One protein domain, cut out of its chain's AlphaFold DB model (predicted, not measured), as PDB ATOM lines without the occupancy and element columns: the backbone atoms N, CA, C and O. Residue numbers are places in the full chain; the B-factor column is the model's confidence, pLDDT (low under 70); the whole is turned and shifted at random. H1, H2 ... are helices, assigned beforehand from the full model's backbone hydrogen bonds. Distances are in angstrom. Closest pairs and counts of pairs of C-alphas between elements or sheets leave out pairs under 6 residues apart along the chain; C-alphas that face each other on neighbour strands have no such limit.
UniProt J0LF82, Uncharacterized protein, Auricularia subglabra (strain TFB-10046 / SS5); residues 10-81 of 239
ATOM      1  N   LEU A  10     168.164 119.141 161.516       81.25
ATOM      2  CA  LEU A  10     168.304 118.133 160.477       81.25
ATOM      3  C   LEU A  10     166.965 117.554 159.982       81.25
ATOM      4  O   LEU A  10     166.821 117.362 158.778       81.25
ATOM      5  N   ASP A  11     165.985 117.294 160.857       82.25
ATOM      6  CA  ASP A  11     164.663 116.805 160.417       82.25
ATOM      7  C   ASP A  11     163.917 117.881 159.620       82.25
ATOM      8  O   ASP A  11     163.413 117.618 158.526       82.25
ATOM      9  N   SER A  12     163.935 119.124 160.106       78.12
ATOM     10  CA  SER A  12     163.396 120.268 159.369       78.12
ATOM     11  C   SER A  12     164.157 120.506 158.059       78.12
ATOM     12  O   SER A  12     163.539 120.792 157.036       78.12
ATOM     13  N   GLN A  13     165.486 120.351 158.048       84.88
ATOM     14  CA  GLN A  13     166.299 120.438 156.828       84.88
ATOM     15  C   GLN A  13     165.922 119.350 155.820       84.88
ATOM     16  O   GLN A  13     165.793 119.655 154.638       84.88
ATOM     17  N   ALA A  14     165.711 118.108 156.260       86.75
ATOM     18  CA  ALA A  14     165.309 117.012 155.383       86.75
ATOM     19  C   ALA A  14     163.922 117.255 154.764       86.75
ATOM     20  O   ALA A  14     163.742 117.020 153.570       86.75
ATOM     21  N   GLN A  15     162.973 117.790 155.539       83.38
ATOM     22  CA  GLN A  15     161.653 118.186 155.036       83.38
ATOM     23  C   GLN A  15     161.746 119.330 154.017       83.38
ATOM     24  O   GLN A  15     161.195 119.225 152.925       83.38
ATOM     25  N   VAL A  16     162.500 120.393 154.320       82.56
ATOM     26  CA  VAL A  16     162.709 121.507 153.376       82.56
ATOM     27  C   VAL A  16     163.399 121.020 152.101       82.56
ATOM     28  O   VAL A  16     163.006 121.405 151.003       82.56
ATOM     29  N   LEU A  17     164.391 120.136 152.222       88.12
ATOM     30  CA  LEU A  17     165.057 119.529 151.074       88.12
ATOM     31  C   LEU A  17     164.083 118.703 150.224       88.12
ATOM     32  O   LEU A  17     164.136 118.787 148.996       88.12
ATOM     33  N   GLN A  18     163.183 117.942 150.850       88.12
ATOM     34  CA  GLN A  18     162.140 117.220 150.128       88.12
ATOM     35  C   GLN A  18     161.264 118.186 149.324       88.12
ATOM     36  O   GLN A  18     161.090 117.978 148.124       88.12
ATOM     37  N   CYS A  19     160.798 119.278 149.939       81.44
ATOM     38  CA  CYS A  19     159.999 120.288 149.244       81.44
ATOM     39  C   CYS A  19     160.752 120.901 148.055       81.44
ATOM     40  O   CYS A  19     160.168 121.068 146.988       81.44
ATOM     41  N   ILE A  20     162.052 121.191 148.200       84.25
ATOM     42  CA  ILE A  20     162.888 121.696 147.098       84.25
ATOM     43  C   ILE A  20     162.931 120.685 145.943       84.25
ATOM     44  O   ILE A  20     162.745 121.061 144.787       84.25
ATOM     45  N   ILE A  21     163.163 119.403 146.241       85.75
ATOM     46  CA  ILE A  21     163.217 118.335 145.230       85.75
ATOM     47  C   ILE A  21     161.868 118.194 144.513       85.75
ATOM     48  O   ILE A  21     161.839 118.050 143.292       85.75
ATOM     49  N   GLU A  22     160.764 118.238 145.254       83.19
ATOM     50  CA  GLU A  22     159.410 118.150 144.706       83.19
ATOM     51  C   GLU A  22     159.074 119.351 143.819       83.19
ATOM     52  O   GLU A  22     158.569 119.154 142.716       83.19
ATOM     53  N   SER A  23     159.432 120.572 144.233       77.31
ATOM     54  CA  SER A  23     159.239 121.778 143.417       77.31
ATOM     55  C   SER A  23     160.040 121.730 142.115       77.31
ATOM     56  O   SER A  23     159.479 121.956 141.050       77.31
ATOM     57  N   ILE A  24     161.314 121.320 142.165       80.19
ATOM     58  CA  ILE A  24     162.141 121.135 140.956       80.19
ATOM     59  C   ILE A  24     161.460 120.176 139.965       80.19
ATOM     60  O   ILE A  24     161.499 120.400 138.757       80.19
ATOM     61  N   ARG A  25     160.839 119.099 140.462       78.50
ATOM     62  CA  ARG A  25     160.133 118.134 139.607       78.50
ATOM     63  C   ARG A  25     158.824 118.685 139.058       78.50
ATOM     64  O   ARG A  25     158.518 118.399 137.902       78.50
ATOM     65  N   ALA A  26     158.067 119.429 139.866       72.19
ATOM     66  CA  ALA A  26     156.830 120.075 139.437       72.19
ATOM     67  C   ALA A  26     157.082 121.034 138.262       72.19
ATOM     68  O   ALA A  26     156.330 121.016 137.294       72.19
ATOM     69  N   ASP A  27     158.218 121.737 138.274       69.94
ATOM     70  CA  ASP A  27     158.649 122.639 137.196       69.94
ATOM     71  C   ASP A  27     159.229 121.898 135.966       69.94
ATOM     72  O   ASP A  27     159.810 122.500 135.062       69.94
ATOM     73  N   GLY A  28     159.137 120.564 135.923       68.94
ATOM     74  CA  GLY A  28     159.625 119.737 134.817       68.94
ATOM     75  C   GLY A  28     161.149 119.565 134.766       68.94
ATOM     76  O   GLY A  28     161.672 118.901 133.861       68.94
ATOM     77  N   ALA A  29     161.890 120.109 135.736       74.31
ATOM     78  CA  ALA A  29     163.327 119.916 135.827       74.31
ATOM     79  C   ALA A  29     163.670 118.526 136.392       74.31
ATOM     80  O   ALA A  29     163.033 117.980 137.296       74.31
ATOM     81  N   LYS A  30     164.726 117.912 135.848       74.06
ATOM     82  CA  LYS A  30     165.174 116.585 136.290       74.06
ATOM     83  C   LYS A  30     166.051 116.721 137.531       74.06
ATOM     84  O   LYS A  30     167.233 117.049 137.410       74.06
ATOM     85  N   SER A  31     165.505 116.393 138.703       76.44
ATOM     86  CA  SER A  31     166.336 116.065 139.866       76.44
ATOM     87  C   SER A  31     167.272 114.908 139.503       76.44
ATOM     88  O   SER A  31     166.894 114.012 138.741       76.44
ATOM     89  N   SER A  32     168.493 114.902 140.033       74.75
ATOM     90  CA  SER A  32     169.421 113.787 139.849       74.75
ATOM     91  C   SER A  32     168.757 112.475 140.263       74.75
ATOM     92  O   SER A  32     168.044 112.442 141.265       74.75
ATOM     93  N   TYR A  33     169.030 111.383 139.541       67.50
ATOM     94  CA  TYR A  33     168.558 110.039 139.911       67.50
ATOM     95  C   TYR A  33     168.946 109.668 141.353       67.50
ATOM     96  O   TYR A  33     168.253 108.918 142.021       67.50
ATOM     97  N   TYR A  34     170.029 110.261 141.864       76.56
ATOM     98  CA  TYR A  34     170.456 110.117 143.253       76.56
ATOM     99  C   TYR A  34     169.398 110.564 144.281       76.56
ATOM    100  O   TYR A  34     169.282 109.958 145.344       76.56
ATOM    101  N   PHE A  35     168.614 111.592 143.945       82.06
ATOM    102  CA  PHE A  35     167.539 112.137 144.775       82.06
ATOM    103  C   PHE A  35     166.149 111.670 144.324       82.06
ATOM    104  O   PHE A  35     165.159 112.074 144.936       82.06
ATOM    105  N   SER A  36     166.042 110.860 143.257       74.19
ATOM    106  CA  SER A  36     164.739 110.346 142.828       74.19
ATOM    107  C   SER A  36     164.174 109.422 143.905       74.19
ATOM    108  O   SER A  36     164.889 108.582 144.444       74.19
ATOM    109  N   ASP A  37     162.906 109.637 144.262       78.75
ATOM    110  CA  ASP A  37     162.140 108.737 145.139       78.75
ATOM    111  C   ASP A  37     162.697 108.540 146.562       78.75
ATOM    112  O   ASP A  37     162.343 107.581 147.244       78.75
ATOM    113  N   LYS A  38     163.553 109.460 147.029       83.88
ATOM    114  CA  LYS A  38     164.086 109.438 148.394       83.88
ATOM    115  C   LYS A  38     163.044 109.877 149.416       83.88
ATOM    116  O   LYS A  38     162.471 110.956 149.304       83.88
ATOM    117  N   SER A  39     162.859 109.042 150.433       87.25
ATOM    118  CA  SER A  39     162.105 109.370 151.648       87.25
ATOM    119  C   SER A  39     162.817 110.437 152.490       87.25
ATOM    120  O   SER A  39     164.033 110.616 152.376       87.25
ATOM    121  N   VAL A  40     162.086 111.111 153.388       85.19
ATOM    122  CA  VAL A  40     162.660 112.070 154.358       85.19
ATOM    123  C   VAL A  40     163.805 111.435 155.149       85.19
ATOM    124  O   VAL A  40     164.857 112.047 155.317       85.19
ATOM    125  N   GLU A  41     163.649 110.180 155.576       85.94
ATOM    126  CA  GLU A  41     164.682 109.411 156.274       85.94
ATOM    127  C   GLU A  41     165.970 109.261 155.457       85.94
ATOM    128  O   GLU A  41     167.071 109.316 156.007       85.94
ATOM    129  N   GLU A  42     165.856 109.033 154.150       87.25
ATOM    130  CA  GLU A  42     167.015 108.921 153.268       87.25
ATOM    131  C   GLU A  42     167.658 110.280 153.008       87.25
ATOM    132  O   GLU A  42     168.884 110.378 153.028       87.25
ATOM    133  N   LEU A  43     166.859 111.336 152.831       88.44
ATOM    134  CA  LEU A  43     167.359 112.707 152.708       88.44
ATOM    135  C   LEU A  43     168.122 113.135 153.967       88.44
ATOM    136  O   LEU A  43     169.209 113.701 153.866       88.44
ATOM    137  N   ARG A  44     167.621 112.766 155.151       87.75
ATOM    138  CA  ARG A  44     168.309 112.961 156.434       87.75
ATOM    139  C   ARG A  44     169.690 112.302 156.437       87.75
ATOM    140  O   ARG A  44     170.671 112.935 156.810       87.75
ATOM    141  N   LYS A  45     169.786 111.048 155.984       85.50
ATOM    142  CA  LYS A  45     171.069 110.328 155.883       85.50
ATOM    143  C   LYS A  45     172.024 110.986 154.890       85.50
ATOM    144  O   LYS A  45     173.219 111.034 155.150       85.50
ATOM    145  N   ILE A  46     171.516 111.501 153.770       85.56
ATOM    146  CA  ILE A  46     172.339 112.229 152.793       85.56
ATOM    147  C   ILE A  46     172.938 113.482 153.440       85.56
ATOM    148  O   ILE A  46     174.140 113.706 153.323       85.56
ATOM    149  N   LEU A  47     172.129 114.248 154.176       85.50
ATOM    150  CA  LEU A  47     172.595 115.430 154.903       85.50
ATOM    151  C   LEU A  47     173.634 115.084 155.978       85.50
ATOM    152  O   LEU A  47     174.584 115.825 156.164       85.50
ATOM    153  N   GLN A  48     173.525 113.935 156.642       84.19
ATOM    154  CA  GLN A  48     174.547 113.499 157.605       84.19
ATOM    155  C   GLN A  48     175.884 113.113 156.954       84.19
ATOM    156  O   GLN A  48     176.917 113.137 157.619       84.19
ATOM    157  N   CYS A  49     175.872 112.722 155.679       81.69
ATOM    158  CA  CYS A  49     177.053 112.219 154.976       81.69
ATOM    159  C   CYS A  49     177.794 113.294 154.167       81.69
ATOM    160  O   CYS A  49     178.991 113.146 153.926       81.69
ATOM    161  N   ASP A  50     177.104 114.346 153.719       83.06
ATOM    162  CA  ASP A  50     177.689 115.441 152.938       83.06
ATOM    163  C   ASP A  50     177.651 116.748 153.741       83.06
ATOM    164  O   ASP A  50     176.680 117.503 153.700       83.06
ATOM    165  N   GLU A  51     178.739 117.027 154.463       80.44
ATOM    166  CA  GLU A  51     178.852 118.198 155.343       80.44
ATOM    167  C   GLU A  51     178.742 119.529 154.584       80.44
ATOM    168  O   GLU A  51     178.203 120.502 155.109       80.44
ATOM    169  N   ALA A  52     179.216 119.597 153.335       80.19
ATOM    170  CA  ALA A  52     179.118 120.818 152.535       80.19
ATOM    171  C   ALA A  52     177.666 121.077 152.107       80.19
ATOM    172  O   ALA A  52     177.195 122.217 152.133       80.19
ATOM    173  N   PHE A  53     176.944 120.015 151.749       84.31
ATOM    174  CA  PHE A  53     175.521 120.083 151.439       84.31
ATOM    175  C   PHE A  53     174.679 120.392 152.685       84.31
ATOM    176  O   PHE A  53     173.795 121.246 152.630       84.31
ATOM    177  N   ALA A  54     175.011 119.795 153.832       83.62
ATOM    178  CA  ALA A  54     174.387 120.092 155.118       83.62
ATOM    179  C   ALA A  54     174.653 121.526 155.588       83.62
ATOM    180  O   ALA A  54     173.758 122.185 156.108       83.62
ATOM    181  N   ALA A  55     175.865 122.050 155.386       81.62
ATOM    182  CA  ALA A  55     176.189 123.444 155.669       81.62
ATOM    183  C   ALA A  55     175.345 124.398 154.815       81.62
ATOM    184  O   ALA A  55     174.731 125.307 155.366       81.62
ATOM    185  N   ALA A  56     175.231 124.145 153.507       83.81
ATOM    186  CA  ALA A  56     174.359 124.934 152.638       83.81
ATOM    187  C   ALA A  56     172.893 124.871 153.100       83.81
ATOM    188  O   ALA A  56     172.232 125.906 153.170       83.81
ATOM    189  N   MET A  57     172.402 123.686 153.478       86.12
ATOM    190  CA  MET A  57     171.061 123.537 154.049       86.12
ATOM    191  C   MET A  57     170.901 124.322 155.347       86.12
ATOM    192  O   MET A  57     169.925 125.048 155.461       86.12
ATOM    193  N   ARG A  58     171.849 124.264 156.289       84.88
ATOM    194  CA  ARG A  58     171.808 125.064 157.528       84.88
ATOM    195  C   ARG A  58     171.743 126.562 157.250       84.88
ATOM    196  O   ARG A  58     170.938 127.242 157.874       84.88
ATOM    197  N   THR A  59     172.492 127.067 156.271       81.62
ATOM    198  CA  THR A  59     172.453 128.491 155.904       81.62
ATOM    199  C   THR A  59     171.078 128.942 155.399       81.62
ATOM    200  O   THR A  59     170.718 130.101 155.572       81.62
ATOM    201  N   VAL A  60     170.249 128.049 154.838       79.31
ATOM    202  CA  VAL A  60     168.848 128.381 154.495       79.31
ATOM    203  C   VAL A  60     168.006 128.683 155.744       79.31
ATOM    204  O   VAL A  60     167.017 129.409 155.663       79.31
ATOM    205  N   PHE A  61     168.394 128.153 156.907       74.00
ATOM    206  CA  PHE A  61     167.718 128.363 158.191       74.00
ATOM    207  C   PHE A  61     168.196 129.621 158.915       74.00
ATOM    208  O   PHE A  61     167.561 130.039 159.884       74.00
ATOM    209  N   GLU A  62     169.269 130.251 158.443       73.38
ATOM    210  CA  GLU A  62     169.769 131.502 158.999       73.38
ATOM    211  C   GLU A  62     168.882 132.695 158.596       73.38
ATOM    212  O   GLU A  62     168.035 132.624 157.702       73.38
ATOM    213  N   HIS A  63     169.050 133.820 159.291       61.09
ATOM    214  CA  HIS A  63     168.263 135.034 159.046       61.09
ATOM    215  C   HIS A  63     168.783 135.876 157.871       61.09
ATOM    216  O   HIS A  63     168.058 136.746 157.383       61.09
ATOM    217  N   ASP A  64     170.011 135.630 157.405       73.12
ATOM    218  CA  ASP A  64     170.577 136.330 156.252       73.12
ATOM    219  C   ASP A  64     169.996 135.767 154.949       73.12
ATOM    220  O   ASP A  64     170.381 134.705 154.459       73.12
ATOM    221  N   PHE A  65     169.072 136.526 154.358       67.44
ATOM    222  CA  PHE A  65     168.422 136.165 153.105       67.44
ATOM    223  C   PHE A  65     169.395 136.057 151.923       67.44
ATOM    224  O   PHE A  65     169.211 135.205 151.057       67.44
ATOM    225  N   VAL A  66     170.438 136.891 151.860       72.38
ATOM    226  CA  VAL A  66     171.408 136.855 150.754       72.38
ATOM    227  C   VAL A  66     172.253 135.590 150.850       72.38
ATOM    228  O   VAL A  66     172.497 134.929 149.835       72.38
ATOM    229  N   ALA A  67     172.679 135.231 152.062       72.88
ATOM    230  CA  ALA A  67     173.361 133.969 152.314       72.88
ATOM    231  C   ALA A  67     172.445 132.773 152.005       72.88
ATOM    232  O   ALA A  67     172.846 131.877 151.261       72.88
ATOM    233  N   ALA A  68     171.193 132.805 152.471       74.69
ATOM    234  CA  ALA A  68     170.201 131.769 152.202       74.69
ATOM    235  C   ALA A  68     169.936 131.591 150.696       74.69
ATOM    236  O   ALA A  68     169.921 130.463 150.208       74.69
ATOM    237  N   ALA A  69     169.811 132.680 149.930       73.75
ATOM    238  CA  ALA A  69     169.605 132.636 148.482       73.75
ATOM    239  C   ALA A  69     170.807 132.026 147.739       73.75
ATOM    240  O   ALA A  69     170.638 131.186 146.852       73.75
ATOM    241  N   LYS A  70     172.038 132.392 148.124       77.94
ATOM    242  CA  LYS A  70     173.259 131.772 147.575       77.94
ATOM    243  C   LYS A  70     173.314 130.280 147.893       77.94
ATOM    244  O   LYS A  70     173.614 129.478 147.008       77.94
ATOM    245  N   SER A  71     172.989 129.903 149.126       81.94
ATOM    246  CA  SER A  71     172.937 128.504 149.540       81.94
ATOM    247  C   SER A  71     171.848 127.725 148.809       81.94
ATOM    248  O   SER A  71     172.100 126.600 148.383       81.94
ATOM    249  N   MET A  72     170.695 128.339 148.536       81.81
ATOM    250  CA  MET A  72     169.633 127.742 147.726       81.81
ATOM    251  C   MET A  72     170.118 127.391 146.314       81.81
ATOM    252  O   MET A  72     169.876 126.286 145.833       81.81
ATOM    253  N   LEU A  73     170.887 128.274 145.665       81.12
ATOM    254  CA  LEU A  73     171.488 127.978 144.358       81.12
ATOM    255  C   LEU A  73     172.461 126.792 144.419       81.12
ATOM    256  O   LEU A  73     172.499 125.977 143.494       81.12
ATOM    257  N   LEU A  74     173.241 126.673 145.497       84.19
ATOM    258  CA  LEU A  74     174.135 125.530 145.707       84.19
ATOM    259  C   LEU A  74     173.346 124.232 145.896       84.19
ATOM    260  O   LEU A  74     173.704 123.219 145.291       84.19
ATOM    261  N   ILE A  75     172.260 124.276 146.670       86.88
ATOM    262  CA  ILE A  75     171.370 123.135 146.906       86.88
ATOM    263  C   ILE A  75     170.731 122.688 145.594       86.88
ATOM    264  O   ILE A  75     170.881 121.529 145.216       86.88
ATOM    265  N   ILE A  76     170.107 123.605 144.848       84.44
ATOM    266  CA  ILE A  76     169.495 123.311 143.545       84.44
ATOM    267  C   ILE A  76     170.540 122.728 142.593       84.44
ATOM    268  O   ILE A  76     170.303 121.703 141.955       84.44
ATOM    269  N   ARG A  77     171.738 123.322 142.521       83.69
ATOM    270  CA  ARG A  77     172.826 122.811 141.676       83.69
ATOM    271  C   ARG A  77     173.249 121.399 142.069       83.69
ATOM    272  O   ARG A  77     173.582 120.609 141.185       83.69
ATOM    273  N   HIS A  78     173.280 121.094 143.363       84.12
ATOM    274  CA  HIS A  78     173.626 119.773 143.869       84.12
ATOM    275  C   HIS A  78     172.518 118.753 143.558       84.12
ATOM    276  O   HIS A  78     172.803 117.698 142.991       84.12
ATOM    277  N   VAL A  79     171.256 119.102 143.819       85.81
ATOM    278  CA  VAL A  79     170.076 118.266 143.549       85.81
ATOM    279  C   VAL A  79     169.910 117.982 142.057       85.81
ATOM    280  O   VAL A  79     169.674 116.841 141.667       85.81
ATOM    281  N   CYS A  80     170.091 118.985 141.201       83.12
ATOM    282  CA  CYS A  80     169.979 118.867 139.745       83.12
ATOM    283  C   CYS A  80     171.265 118.366 139.072       83.12
ATOM    284  O   CYS A  80     171.344 118.288 137.841       83.12
ATOM    285  N   ARG A  81     172.315 118.040 139.840       77.06
ATOM    286  CA  ARG A  81     173.599 117.627 139.271       77.06
ATOM    287  C   ARG A  81     173.427 116.321 138.493       77.06
ATOM    288  O   ARG A  81     173.103 115.278 139.063       77.06
TER     289      ARG A  81
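Overview. This is residues 10 to 81 of the 239 residues of an uncharacterized protein of Auricularia subglabra (strain TFB-10046 / SS5) (UniProt J0LF82). What shape do these atoms make? Four helices make a compact cluster: H3 and H4 form a V-shaped hairpin, H2 comes before H3 and makes a corner with it, and H1 packs crosswise on H2 near Ala 14 and runs on until Ile 21 comes close to Val 79 at the end of H4. A long loop, residues 27 to 39, joins H1 to H2. How is it made up? The printed part has 72 residues with four named helices, in the order H1, H2, H3, H4, and no named strand; its class is all helix. The radius of gyration of the C-alphas is 11.3 A, and the spans are 30 by 24 by 17 A.

Along the chain. Where do the first helices lie? H1, residues 10 to 26, is 24.0 A long and begins at C-alpha 10, (168.304, 118.133, 160.477). H2 is residues 40 to 49. Where are the others? H3 is residues 51 to 60; H4, residues 65 to 79, is 20.4 A long and ends at C-alpha 79, (170.076, 118.266, 143.549).

Arrangement. What does H1 meet? H1 and H2 touch, closest at the C-alphas of Ala 14 and Arg 44, 5.1 A apart, at a steep tilt of 68 degrees, only just short of about perpendicular. H1 only just touches H3, with residues 13 to 17 alone and 3 pairs of C-alphas within 8 A, the closest those of Gln 13 and Met 57 at 6.3 A. H1 and H4 are close but not clearly touching. What of the later helices? H2 and H3 only just touch, only at the corner, with 3 pairs of C-alphas within 8 A, the closest those of Leu 47 and Ala 54 at 5.0 A. H3 and H4 form a hairpin and touch, closest at the C-alphas of Val 60 and Ala 68, 4.3 A, at a steep tilt of 42 degrees, opposite ways; H2 and H4 are apart. How are the backbones? In H1, H2, H3 and H4 every O i to N i+4 pair is within hydrogen-bond range.

Size, cuts and confidence. How far does it reach? The two C-alphas farthest apart, those of Tyr 33 and His 63, are 31.5 A apart. Is anything missing or uncertain? The printed part has no cut; the link from H1 to H2 is long, and those from H2 to H3 and from H3 to H4 are tight. Residues 27 to 28, 33, 63 and 65 have pLDDT under 70, and the mean of the printed part is 80.4.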